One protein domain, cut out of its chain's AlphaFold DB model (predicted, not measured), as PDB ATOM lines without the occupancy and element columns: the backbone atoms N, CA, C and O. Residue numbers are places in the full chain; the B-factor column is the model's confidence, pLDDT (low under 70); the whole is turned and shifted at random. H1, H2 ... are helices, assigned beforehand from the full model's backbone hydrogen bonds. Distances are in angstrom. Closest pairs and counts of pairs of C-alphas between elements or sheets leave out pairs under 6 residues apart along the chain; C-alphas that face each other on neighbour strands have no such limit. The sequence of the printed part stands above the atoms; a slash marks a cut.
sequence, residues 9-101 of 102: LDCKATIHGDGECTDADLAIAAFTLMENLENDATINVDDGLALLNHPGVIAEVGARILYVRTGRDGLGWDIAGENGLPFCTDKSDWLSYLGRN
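AT A GLANCE: This is residues 9 to 101 of the 102 residues of an uncharacterized protein of Rhodopirellula sallentina SM41 (UniProt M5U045). Look for H4 in the middle of a helical body, with H3 folded back beside it as a hairpin and H2 alongside, the three making a triangle. H1 crosses H2 and H3 at one end of the longest axis, H5 packs on residues 64 to 68 of H4 toward the other, and H6 runs near H3 and H4 without firm contact. You have 93 printed residues with six named helices, H1 to H6 in chain order, and no named strand: all helix. The whole is compact, with a radius of gyration of the C-alphas of 12.4 A and spans of 35 by 26 by 24 A.

IN THESE COORDINATES: Find C-alpha 9 at (160.923, 272.095, 168.173), where H1 begins, residues 9 to 16. H2, residues 23 to 36, is 19.9 A long; H3 is residues 45 to 51. H4 runs 20.0 A from C-alpha 57 at (161.393, 262.376, 149.689) to residue 70. H5, residues 76 to 82, and H6, residues 91 to 98, follow; H6 ends at C-alpha 98, (146.733, 253.052, 163.462).

HOW THE PARTS SIT: Begin at H4, the hub, touching three helices. H3 touches it, opposite ways at a shallow tilt of 7 degrees; their closest C-alphas, Gly 48 and Gly 62, are 4.1 A apart. H2 touches H4 at 25 degrees, a shallow tilt, the same way; the closest C-alphas, Ala 27 and Ile 58, are 5.9 A apart. H1 touches H2 at a steep tilt of 56 degrees, closest at C-alphas 11 and 29, 4.4 A. H4 and H5 form a hairpin, closest at C-alphas 68 and 76, 5.1 A. H6 is close to H3 but not clearly touching, 6.5 A between C-alphas 49 and 91. In each of the six helices, every O i to N i+4 pair is within hydrogen-bond range.

THE WHOLE: The C-alphas farthest apart, those of Glu 20 and Gly 74, are 36.4 A apart. The printed part has no cut and no long link. Look for pLDDT under 70 at residues 18 to 20, 73 to 86 and 101.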
ATOM      1  N   LEU A   9     162.124 271.278 168.024       90.19
ATOM      2  CA  LEU A   9     160.923 272.095 168.173       90.19
ATOM      3  C   LEU A   9     160.629 272.924 166.915       90.19
ATOM      4  O   LEU A   9     159.488 272.929 166.460       90.19
ATOM      5  N   ASP A  10     161.646 273.572 166.342       88.88
ATOM      6  CA  ASP A  10     161.524 274.296 165.069       88.88
ATOM      7  C   ASP A  10     161.120 273.350 163.943       88.88
ATOM      8  O   ASP A  10     160.177 273.623 163.211       88.88
ATOM      9  N   CYS A  11     161.762 272.183 163.858       90.81
ATOM     10  CA  CYS A  11     161.445 271.192 162.835       90.81
ATOM     11  C   CYS A  11     159.980 270.754 162.913       90.81
ATOM     12  O   CYS A  11     159.307 270.678 161.889       90.81
ATOM     13  N   LYS A  12     159.466 270.512 164.125       91.50
ATOM     14  CA  LYS A  12     158.048 270.202 164.349       91.50
ATOM     15  C   LYS A  12     157.140 271.348 163.924       91.50
ATOM     16  O   LYS A  12     156.147 271.109 163.247       91.50
ATOM     17  N   ALA A  13     157.482 272.583 164.284       90.69
ATOM     18  CA  ALA A  13     156.717 273.749 163.859       90.69
ATOM     19  C   ALA A  13     156.680 273.879 162.326       90.69
ATOM     20  O   ALA A  13     155.626 274.190 161.779       90.69
ATOM     21  N   THR A  14     157.782 273.570 161.642       90.81
ATOM     22  CA  THR A  14     157.874 273.568 160.176       90.81
ATOM     23  C   THR A  14     156.967 272.518 159.537       90.81
ATOM     24  O   THR A  14     156.250 272.836 158.596       90.81
ATOM     25  N   ILE A  15     156.959 271.277 160.037       90.94
ATOM     26  CA  ILE A  15     156.205 270.178 159.397       90.94
ATOM     27  C   ILE A  15     154.709 270.176 159.744       90.94
ATOM     28  O   ILE A  15     153.907 269.638 158.987       90.94
ATOM     29  N   HIS A  16     154.328 270.755 160.886       89.75
ATOM     30  CA  HIS A  16     152.926 270.896 161.308       89.75
ATOM     31  C   HIS A  16     152.337 272.265 160.959       89.75
ATOM     32  O   HIS A  16     151.133 272.475 161.108       89.75
ATOM     33  N   GLY A  17     153.176 273.219 160.559       82.75
ATOM     34  CA  GLY A  17     152.776 274.585 160.264       82.75
ATOM     35  C   GLY A  17     152.109 274.724 158.898       82.75
ATOM     36  O   GLY A  17     152.525 274.115 157.920       82.75
ATOM     37  N   ASP A  18     151.118 275.613 158.823       62.38
ATOM     38  CA  ASP A  18     150.445 276.033 157.577       62.38
ATOM     39  C   ASP A  18     151.175 277.218 156.895       62.38
ATOM     40  O   ASP A  18     150.628 277.914 156.042       62.38
ATOM     41  N   GLY A  19     152.400 277.524 157.339       62.75
ATOM     42  CA  GLY A  19     153.190 278.648 156.835       62.75
ATOM     43  C   GLY A  19     153.859 278.342 155.495       62.75
ATOM     44  O   GLY A  19     154.118 277.186 155.169       62.75
ATOM     45  N   GLU A  20     154.203 279.386 154.733       63.72
ATOM     46  CA  GLU A  20     155.022 279.257 153.519       63.72
ATOM     47  C   GLU A  20     156.456 278.831 153.888       63.72
ATOM     48  O   GLU A  20     157.347 279.661 154.054       63.72
ATOM     49  N   CYS A  21     156.672 277.527 154.052       76.88
ATOM     50  CA  CYS A  21     157.998 276.919 154.147       76.88
ATOM     51  C   CYS A  21     158.427 276.415 152.772       76.88
ATOM     52  O   CYS A  21     157.608 275.931 151.989       76.88
ATOM     53  N   THR A  22     159.719 276.517 152.466       85.31
ATOM     54  CA  THR A  22     160.227 275.965 151.210       85.31
ATOM     55  C   THR A  22     160.358 274.443 151.312       85.31
ATOM     56  O   THR A  22     160.536 273.895 152.402       85.31
ATOM     57  N   ASP A  23     160.346 273.741 150.174       83.94
ATOM     58  CA  ASP A  23     160.666 272.304 150.128       83.94
ATOM     59  C   ASP A  23     162.028 271.985 150.769       83.94
ATOM     60  O   ASP A  23     162.210 270.910 151.338       83.94
ATOM     61  N   ALA A  24     162.985 272.918 150.712       86.38
ATOM     62  CA  ALA A  24     164.288 272.752 151.345       86.38
ATOM     63  C   ALA A  24     164.185 272.779 152.879       86.38
ATOM     64  O   ALA A  24     164.789 271.934 153.537       86.38
ATOM     65  N   ASP A  25     163.389 273.692 153.442       88.81
ATOM     66  CA  ASP A  25     163.164 273.776 154.891       88.81
ATOM     67  C   ASP A  25     162.428 272.535 155.405       88.81
ATOM     68  O   ASP A  25     162.808 271.962 156.428       88.81
ATOM     69  N   LEU A  26     161.421 272.071 154.659       90.00
ATOM     70  CA  LEU A  26     160.692 270.842 154.971       90.00
ATOM     71  C   LEU A  26     161.598 269.614 154.910       90.00
ATOM     72  O   LEU A  26     161.541 268.772 155.803       90.00
ATOM     73  N   ALA A  27     162.460 269.516 153.896       89.62
ATOM     74  CA  ALA A  27     163.426 268.429 153.805       89.62
ATOM     75  C   ALA A  27     164.396 268.451 154.997       89.62
ATOM     76  O   ALA A  27     164.569 267.426 155.654       89.62
ATOM     77  N   ILE A  28     164.980 269.609 155.328       91.44
ATOM     78  CA  ILE A  28     165.886 269.755 156.478       91.44
ATOM     79  C   ILE A  28     165.175 269.361 157.777       91.44
ATOM     80  O   ILE A  28     165.734 268.593 158.562       91.44
ATOM     81  N   ALA A  29     163.944 269.829 157.993       92.31
ATOM     82  CA  ALA A  29     163.155 269.479 159.167       92.31
ATOM     83  C   ALA A  29     162.874 267.970 159.234       92.31
ATOM     84  O   ALA A  29     163.120 267.344 160.264       92.31
ATOM     85  N   ALA A  30     162.432 267.366 158.127       91.75
ATOM     86  CA  ALA A  30     162.146 265.938 158.047       91.75
ATOM     87  C   ALA A  30     163.386 265.091 158.374       91.75
ATOM     88  O   ALA A  30     163.324 264.203 159.228       91.75
ATOM     89  N   PHE A  31     164.527 265.385 157.742       90.69
ATOM     90  CA  PHE A  31     165.777 264.664 157.995       90.69
ATOM     91  C   PHE A  31     166.282 264.874 159.423       90.69
ATOM     92  O   PHE A  31     166.701 263.909 160.056       90.69
ATOM     93  N   THR A  32     166.157 266.086 159.969       91.44
ATOM     94  CA  THR A  32     166.556 266.376 161.354       91.44
ATOM     95  C   THR A  32     165.722 265.576 162.354       91.44
ATOM     96  O   THR A  32     166.274 265.003 163.295       91.44
ATOM     97  N   LEU A  33     164.403 265.484 162.154       90.75
ATOM     98  CA  LEU A  33     163.541 264.649 162.995       90.75
ATOM     99  C   LEU A  33     163.913 263.169 162.873       90.75
ATOM    100  O   LEU A  33     164.018 262.474 163.879       90.75
ATOM    101  N   MET A  34     164.175 262.695 161.658       87.56
ATOM    102  CA  MET A  34     164.579 261.312 161.428       87.56
ATOM    103  C   MET A  34     165.911 260.968 162.114       87.56
ATOM    104  O   MET A  34     165.991 259.953 162.799       87.56
ATOM    105  N   GLU A  35     166.938 261.815 161.988       88.88
ATOM    106  CA  GLU A  35     168.249 261.618 162.631       88.88
ATOM    107  C   GLU A  35     168.150 261.569 164.166       88.88
ATOM    108  O   GLU A  35     168.919 260.868 164.825       88.88
ATOM    109  N   ASN A  36     167.204 262.306 164.753       88.88
ATOM    110  CA  ASN A  36     167.016 262.360 166.202       88.88
ATOM    111  C   ASN A  36     165.976 261.360 166.719       88.88
ATOM    112  O   ASN A  36     165.817 261.234 167.930       88.88
ATOM    113  N   LEU A  37     165.289 260.626 165.842       87.44
ATOM    114  CA  LEU A  37     164.140 259.789 166.185       87.44
ATOM    115  C   LEU A  37     164.429 258.760 167.287       87.44
ATOM    116  O   LEU A  37     163.607 258.545 168.179       87.44
ATOM    117  N   GLU A  38     165.591 258.114 167.240       84.19
ATOM    118  CA  GLU A  38     165.979 257.099 168.229       84.19
ATOM    119  C   GLU A  38     166.376 257.711 169.578       84.19
ATOM    120  O   GLU A  38     166.182 257.091 170.622       84.19
ATOM    121  N   ASN A  39     166.896 258.938 169.558       84.44
ATOM    122  CA  ASN A  39     167.441 259.615 170.734       84.44
ATOM    123  C   ASN A  39     166.427 260.546 171.413       84.44
ATOM    124  O   ASN A  39     166.561 260.844 172.599       84.44
ATOM    125  N   ASP A  40     165.410 260.993 170.679       85.38
ATOM    126  CA  ASP A  40     164.389 261.915 171.154       85.38
ATOM    127  C   ASP A  40     163.001 261.270 171.072       85.38
ATOM    128  O   ASP A  40     162.375 261.169 170.015       85.38
ATOM    129  N   ALA A  41     162.501 260.842 172.233       85.12
ATOM    130  CA  ALA A  41     161.193 260.209 172.375       85.12
ATOM    131  C   ALA A  41     160.012 261.170 172.152       85.12
ATOM    132  O   ALA A  41     158.871 260.719 172.082       85.12
ATOM    133  N   THR A  42     160.245 262.483 172.050       90.56
ATOM    134  CA  THR A  42     159.167 263.434 171.768       90.56
ATOM    135  C   THR A  42     158.708 263.338 170.320       90.56
ATOM    136  O   THR A  42     157.577 263.720 170.027       90.56
ATOM    137  N   ILE A  43     159.565 262.873 169.406       90.88
ATOM    138  CA  ILE A  43     159.228 262.681 167.992       90.88
ATOM    139  C   ILE A  43     158.256 261.509 167.894       90.88
ATOM    140  O   ILE A  43     158.576 260.418 168.360       90.88
ATOM    141  N   ASN A  44     157.065 261.716 167.349       90.81
ATOM    142  CA  ASN A  44     155.940 260.798 167.498       90.81
ATOM    143  C   ASN A  44     155.288 260.428 166.153       90.81
ATOM    144  O   ASN A  44     155.784 260.748 165.075       90.81
ATOM    145  N   VAL A  45     154.187 259.678 166.235       91.81
ATOM    146  CA  VAL A  45     153.421 259.225 165.067       91.81
ATOM    147  C   VAL A  45     152.811 260.407 164.306       91.81
ATOM    148  O   VAL A  45     152.850 260.411 163.078       91.81
ATOM    149  N   ASP A  46     152.303 261.428 164.996       93.44
ATOM    150  CA  ASP A  46     151.731 262.617 164.357       93.44
ATOM    151  C   ASP A  46     152.761 263.377 163.514       93.44
ATOM    152  O   ASP A  46     152.439 263.816 162.412       93.44
ATOM    153  N   ASP A  47     154.013 263.467 163.977       93.19
ATOM    154  CA  ASP A  47     155.117 264.057 163.205       93.19
ATOM    155  C   ASP A  47     155.335 263.306 161.879       93.19
ATOM    156  O   ASP A  47     155.460 263.909 160.812       93.19
ATOM    157  N   GLY A  48     155.307 261.971 161.924       91.62
ATOM    158  CA  GLY A  48     155.395 261.137 160.726       91.62
ATOM    159  C   GLY A  48     154.199 261.317 159.783       91.62
ATOM    160  O   GLY A  48     154.380 261.425 158.572       91.62
ATOM    161  N   LEU A  49     152.977 261.409 160.320       93.69
ATOM    162  CA  LEU A  49     151.753 261.627 159.536       93.69
ATOM    163  C   LEU A  49     151.686 263.021 158.900       93.69
ATOM    164  O   LEU A  49     151.059 263.176 157.846       93.69
ATOM    165  N   ALA A  50     152.266 264.038 159.535       93.25
ATOM    166  CA  ALA A  50     152.344 265.386 158.983       93.25
ATOM    167  C   ALA A  50     153.223 265.407 157.725       93.25
ATOM    168  O   ALA A  50     152.802 265.913 156.686       93.25
ATOM    169  N   LEU A  51     154.371 264.728 157.773       92.56
ATOM    170  CA  LEU A  51     155.298 264.602 156.647       92.56
ATOM    171  C   LEU A  51     154.691 263.894 155.423       92.56
ATOM    172  O   LEU A  51     155.038 264.229 154.293       92.56
ATOM    173  N   LEU A  52     153.735 262.976 155.616       92.56
ATOM    174  CA  LEU A  52     153.020 262.316 154.510       92.56
ATOM    175  C   LEU A  52     152.102 263.248 153.705       92.56
ATOM    176  O   LEU A  52     151.642 262.867 152.630       92.56
ATOM    177  N   ASN A  53     151.809 264.455 154.199       90.81
ATOM    178  CA  ASN A  53     151.074 265.451 153.413       90.81
ATOM    179  C   ASN A  53     151.920 266.027 152.266       90.81
ATOM    180  O   ASN A  53     151.376 266.664 151.364       90.81
ATOM    181  N   HIS A  54     153.237 265.815 152.299       88.44
ATOM    182  CA  HIS A  54     154.174 266.326 151.310       88.44
ATOM    183  C   HIS A  54     154.627 265.194 150.382       88.44
ATOM    184  O   HIS A  54     154.861 264.079 150.845       88.44
ATOM    185  N   PRO A  55     154.760 265.438 149.069       85.88
ATOM    186  CA  PRO A  55     155.156 264.406 148.122       85.88
ATOM    187  C   PRO A  55     156.663 264.101 148.166       85.88
ATOM    188  O   PRO A  55     157.475 264.842 148.721       85.88
ATOM    189  N   GLY A  56     157.050 263.012 147.500       87.50
ATOM    190  CA  GLY A  56     158.452 262.670 147.259       87.50
ATOM    191  C   GLY A  56     159.212 262.296 148.531       87.50
ATOM    192  O   GLY A  56     158.691 261.592 149.394       87.50
ATOM    193  N   VAL A  57     160.451 262.781 148.634       87.62
ATOM    194  CA  VAL A  57     161.393 262.376 149.689       87.62
ATOM    195  C   VAL A  57     160.896 262.703 151.100       87.62
ATOM    196  O   VAL A  57     161.196 261.975 152.040       87.62
ATOM    197  N   ILE A  58     160.093 263.759 151.258       90.81
ATOM    198  CA  ILE A  58     159.535 264.161 152.555       90.81
ATOM    199  C   ILE A  58     158.540 263.099 153.048       90.81
ATOM    200  O   ILE A  58     158.629 262.655 154.195       90.81
ATOM    201  N   ALA A  59     157.669 262.612 152.157       89.88
ATOM    202  CA  ALA A  59     156.750 261.510 152.440       89.88
ATOM    203  C   ALA A  59     157.507 260.231 152.823       89.88
ATOM    204  O   ALA A  59     157.124 259.531 153.758       89.88
ATOM    205  N   GLU A  60     158.604 259.925 152.123       89.12
ATOM    206  CA  GLU A  60     159.434 258.757 152.432       89.12
ATOM    207  C   GLU A  60     160.040 258.854 153.836       89.12
ATOM    208  O   GLU A  60     160.038 257.872 154.577       89.12
ATOM    209  N   VAL A  61     160.517 260.036 154.236       89.38
ATOM    210  CA  VAL A  61     161.016 260.279 155.597       89.38
ATOM    211  C   VAL A  61     159.898 260.147 156.635       89.38
ATOM    212  O   VAL A  61     160.087 259.468 157.644       89.38
ATOM    213  N   GLY A  62     158.714 260.702 156.366       91.12
ATOM    214  CA  GLY A  62     157.540 260.541 157.229       91.12
ATOM    215  C   GLY A  62     157.162 259.080 157.452       91.12
ATOM    216  O   GLY A  62     157.018 258.634 158.590       91.12
ATOM    217  N   ALA A  63     157.095 258.299 156.372       89.38
ATOM    218  CA  ALA A  63     156.818 256.869 156.441       89.38
ATOM    219  C   ALA A  63     157.846 256.131 157.308       89.38
ATOM    220  O   ALA A  63     157.478 255.282 158.118       89.38
ATOM    221  N   ARG A  64     159.131 256.480 157.199       85.12
ATOM    222  CA  ARG A  64     160.201 255.876 158.009       85.12
ATOM    223  C   ARG A  64     160.029 256.155 159.500       85.12
ATOM    224  O   ARG A  64     160.143 255.224 160.297       85.12
ATOM    225  N   ILE A  65     159.686 257.390 159.872       88.81
ATOM    226  CA  ILE A  65     159.363 257.743 161.264       88.81
ATOM    227  C   ILE A  65     158.214 256.868 161.783       88.81
ATOM    228  O   ILE A  65     158.304 256.298 162.874       88.81
ATOM    229  N   LEU A  66     157.163 256.701 160.975       89.31
ATOM    230  CA  LEU A  66     156.004 255.881 161.325       89.31
ATOM    231  C   LEU A  66     156.373 254.412 161.518       89.31
ATOM    232  O   LEU A  66     155.958 253.808 162.507       89.31
ATOM    233  N   TYR A  67     157.188 253.832 160.638       84.88
ATOM    234  CA  TYR A  67     157.642 252.447 160.784       84.88
ATOM    235  C   TYR A  67     158.409 252.212 162.081       84.88
ATOM    236  O   TYR A  67     158.129 251.241 162.784       84.88
ATOM    237  N   VAL A  68     159.326 253.114 162.429       83.56
ATOM    238  CA  VAL A  68     160.105 253.010 163.668       83.56
ATOM    239  C   VAL A  68     159.211 253.154 164.898       83.56
ATOM    240  O   VAL A  68     159.355 252.388 165.847       83.56
ATOM    241  N   ARG A  69     158.268 254.104 164.896       85.69
ATOM    242  CA  ARG A  69     157.408 254.359 166.064       85.69
ATOM    243  C   ARG A  69     156.304 253.340 166.269       85.69
ATOM    244  O   ARG A  69     155.917 253.097 167.406       85.69
ATOM    245  N   THR A  70     155.799 252.755 165.193       84.06
ATOM    246  CA  THR A  70     154.671 251.818 165.264       84.06
ATOM    247  C   THR A  70     155.102 250.360 165.234       84.06
ATOM    248  O   THR A  70     154.306 249.490 165.577       84.06
ATOM    249  N   GLY A  71     156.327 250.072 164.779       78.00
ATOM    250  CA  GLY A  71     156.791 248.705 164.576       78.00
ATOM    251  C   GLY A  71     155.945 247.926 163.568       78.00
ATOM    252  O   GLY A  71     155.925 246.703 163.645       78.00
ATOM    253  N   ARG A  72     155.242 248.607 162.647       74.81
ATOM    254  CA  ARG A  72     154.234 248.028 161.737       74.81
ATOM    255  C   ARG A  72     154.666 246.758 161.003       74.81
ATOM    256  O   ARG A  72     153.842 245.867 160.823       74.81
ATOM    257  N   ASP A  73     155.942 246.653 160.648       66.81
ATOM    258  CA  ASP A  73     156.502 245.463 159.993       66.81
ATOM    259  C   ASP A  73     157.419 244.635 160.913       66.81
ATOM    260  O   ASP A  73     158.001 243.647 160.485       66.81
ATOM    261  N   GLY A  74     157.588 245.021 162.181       61.12
ATOM    262  CA  GLY A  74     158.489 244.364 163.137       61.12
ATOM    263  C   GLY A  74     159.983 244.511 162.816       61.12
ATOM    264  O   GLY A  74     160.810 243.924 163.508       61.12
ATOM    265  N   LEU A  75     160.332 245.279 161.778       58.19
ATOM    266  CA  LEU A  75     161.685 245.340 161.217       58.19
ATOM    267  C   LEU A  75     162.529 246.529 161.709       58.19
ATOM    268  O   LEU A  75     163.748 246.493 161.583       58.19
ATOM    269  N   GLY A  76     161.943 247.557 162.329       59.66
ATOM    270  CA  GLY A  76     162.711 248.746 162.723       59.66
ATOM    271  C   GLY A  76     163.425 249.422 161.534       59.66
ATOM    272  O   GLY A  76     163.220 249.065 160.374       59.66
ATOM    273  N   TRP A  77     164.237 250.439 161.821       60.00
ATOM    274  CA  TRP A  77     164.896 251.269 160.804       60.00
ATOM    275  C   TRP A  77     165.919 250.500 159.956       60.00
ATOM    276  O   TRP A  77     165.773 250.464 158.731       60.00
ATOM    277  N   ASP A  78     166.904 249.863 160.604       57.00
ATOM    278  CA  ASP A  78     168.008 249.154 159.940       57.00
ATOM    279  C   ASP A  78     167.497 248.150 158.907       57.00
ATOM    280  O   ASP A  78     167.927 248.140 157.757       57.00
ATOM    281  N   ILE A  79     166.483 247.363 159.271       53.12
ATOM    282  CA  ILE A  79     166.052 246.253 158.425       53.12
ATOM    283  C   ILE A  79     165.062 246.721 157.342       53.12
ATOM    284  O   ILE A  79     165.059 246.163 156.244       53.12
ATOM    285  N   ALA A  80     164.247 247.755 157.581       52.12
ATOM    286  CA  ALA A  80     163.337 248.280 156.555       52.12
ATOM    287  C   ALA A  80     164.088 249.020 155.431       52.12
ATOM    288  O   ALA A  80     163.746 248.867 154.257       52.12
ATOM    289  N   GLY A  81     165.137 249.777 155.782       53.41
ATOM    290  CA  GLY A  81     165.993 250.471 154.817       53.41
ATOM    291  C   GLY A  81     166.832 249.524 153.957       53.41
ATOM    292  O   GLY A  81     166.920 249.718 152.745       53.41
ATOM    293  N   GLU A  82     167.403 248.472 154.552       53.75
ATOM    294  CA  GLU A  82     168.248 247.505 153.837       53.75
ATOM    295  C   GLU A  82     167.462 246.538 152.934       53.75
ATOM    296  O   GLU A  82     167.988 246.084 151.918       53.75
ATOM    297  N   ASN A  83     166.194 246.239 153.246       49.38
ATOM    298  CA  ASN A  83     165.394 245.286 152.463       49.38
ATOM    299  C   ASN A  83     164.739 245.871 151.204       49.38
ATOM    300  O   ASN A  83     164.058 245.140 150.483       49.38
ATOM    301  N   GLY A  84     164.910 247.169 150.927       53.72
ATOM    302  CA  GLY A  84     164.309 247.806 149.750       53.72
ATOM    303  C   GLY A  84     162.781 247.696 149.716       53.72
ATOM    304  O   GLY A  84     162.186 247.696 148.635       53.72
ATOM    305  N   LEU A  85     162.142 247.558 150.884       55.38
ATOM    306  CA  LEU A  85     160.689 247.524 150.972       55.38
ATOM    307  C   LEU A  85     160.157 248.913 150.598       55.38
ATOM    308  O   LEU A  85     160.642 249.911 151.136       55.38
ATOM    309  N   PRO A  86     159.187 249.013 149.672       62.31
ATOM    310  CA  PRO A  86     158.579 250.293 149.357       62.31
ATOM    311  C   PRO A  86     157.868 250.796 150.613       62.31
ATOM    312  O   PRO A  86     156.882 250.205 151.054       62.31
ATOM    313  N   PHE A  87     158.391 251.869 151.207       71.06
ATOM    314  CA  PHE A  87     157.751 252.505 152.350       71.06
ATOM    315  C   PHE A  87     156.344 252.937 151.936       71.06
ATOM    316  O   PHE A  87     156.181 253.648 150.941       71.06
ATOM    317  N   CYS A  88     155.321 252.514 152.682       81.88
ATOM    318  CA  CYS A  88     153.982 253.031 152.448       81.88
ATOM    319  C   CYS A  88     153.978 254.525 152.788       81.88
ATOM    320  O   CYS A  88     154.129 254.896 153.949       81.88
ATOM    321  N   THR A  89     153.834 255.386 151.786       87.62
ATOM    322  CA  THR A  89     153.693 256.838 151.968       87.62
ATOM    323  C   THR A  89     152.229 257.279 151.945       87.62
ATOM    324  O   THR A  89     151.934 258.462 152.098       87.62
ATOM    325  N   ASP A  90     151.292 256.338 151.785       88.94
ATOM    326  CA  ASP A  90     149.865 256.636 151.791       88.94
ATOM    327  C   ASP A  90     149.377 256.903 153.219       88.94
ATOM    328  O   ASP A  90     149.333 256.021 154.083       88.94
ATOM    329  N   LYS A  91     148.995 258.155 153.474       89.75
ATOM    330  CA  LYS A  91     148.509 258.586 154.784       89.75
ATOM    331  C   LYS A  91     147.219 257.878 155.201       89.75
ATOM    332  O   LYS A  91     147.038 257.611 156.387       89.75
ATOM    333  N   SER A  92     146.326 257.561 154.263       89.06
ATOM    334  CA  SER A  92     145.039 256.922 154.578       89.06
ATOM    335  C   SER A  92     145.228 255.480 155.043       89.06
ATOM    336  O   SER A  92     144.549 255.023 155.964       89.06
ATOM    337  N   ASP A  93     146.175 254.773 154.438       89.31
ATOM    338  CA  ASP A  93     146.600 253.438 154.829       89.31
ATOM    339  C   ASP A  93     147.237 253.447 156.227       89.31
ATOM    340  O   ASP A  93     146.868 252.631 157.073       89.31
ATOM    341  N   TRP A  94     148.098 254.426 156.526       89.56
ATOM    342  CA  TRP A  94     148.637 254.612 157.877       89.56
ATOM    343  C   TRP A  94     147.563 254.902 158.922       89.56
ATOM    344  O   TRP A  94     147.542 254.247 159.962       89.56
ATOM    345  N   LEU A  95     146.644 255.828 158.647       89.56
ATOM    346  CA  LEU A  95     145.521 256.118 159.542       89.56
ATOM    347  C   LEU A  95     144.649 254.874 159.765       89.56
ATOM    348  O   LEU A  95     144.231 254.599 160.888       89.56
ATOM    349  N   SER A  96     144.430 254.080 158.713       89.12
ATOM    350  CA  SER A  96     143.691 252.816 158.799       89.12
ATOM    351  C   SER A  96     144.419 251.765 159.636       89.12
ATOM    352  O   SER A  96     143.774 251.010 160.358       89.12
ATOM    353  N   TYR A  97     145.748 251.681 159.537       85.50
ATOM    354  CA  TYR A  97     146.565 250.789 160.357       85.50
ATOM    355  C   TYR A  97     146.551 251.205 161.834       85.50
ATOM    356  O   TYR A  97     146.367 250.356 162.708       85.50
ATOM    357  N   LEU A  98     146.709 252.501 162.107       86.94
ATOM    358  CA  LEU A  98     146.733 253.052 163.462       86.94
ATOM    359  C   LEU A  98     145.387 252.851 164.167       86.94
ATOM    360  O   LEU A  98     145.365 252.299 165.259       86.94
ATOM    361  N   GLY A  99     144.270 253.155 163.500       83.56
ATOM    362  CA  GLY A  99     142.928 252.958 164.068       83.56
ATOM    363  C   GLY A  99     142.502 251.491 164.244       83.56
ATOM    364  O   GLY A  99     141.454 251.222 164.819       83.56
ATOM    365  N   ARG A 100     143.280 250.523 163.734       72.38
ATOM    366  CA  ARG A 100     143.084 249.079 163.991       72.38
ATOM    367  C   ARG A 100     143.890 248.563 165.187       72.38
ATOM    368  O   ARG A 100     143.671 247.421 165.582       72.38
ATOM    369  N   ASN A 101     144.844 249.347 165.690       57.94
ATOM    370  CA  ASN A 101     145.730 248.987 166.801       57.94
ATOM    371  C   ASN A 101     145.383 249.732 168.110       57.94
ATOM    372  O   ASN A 101     146.140 249.627 169.075       57.94
TER     373      ASN A 101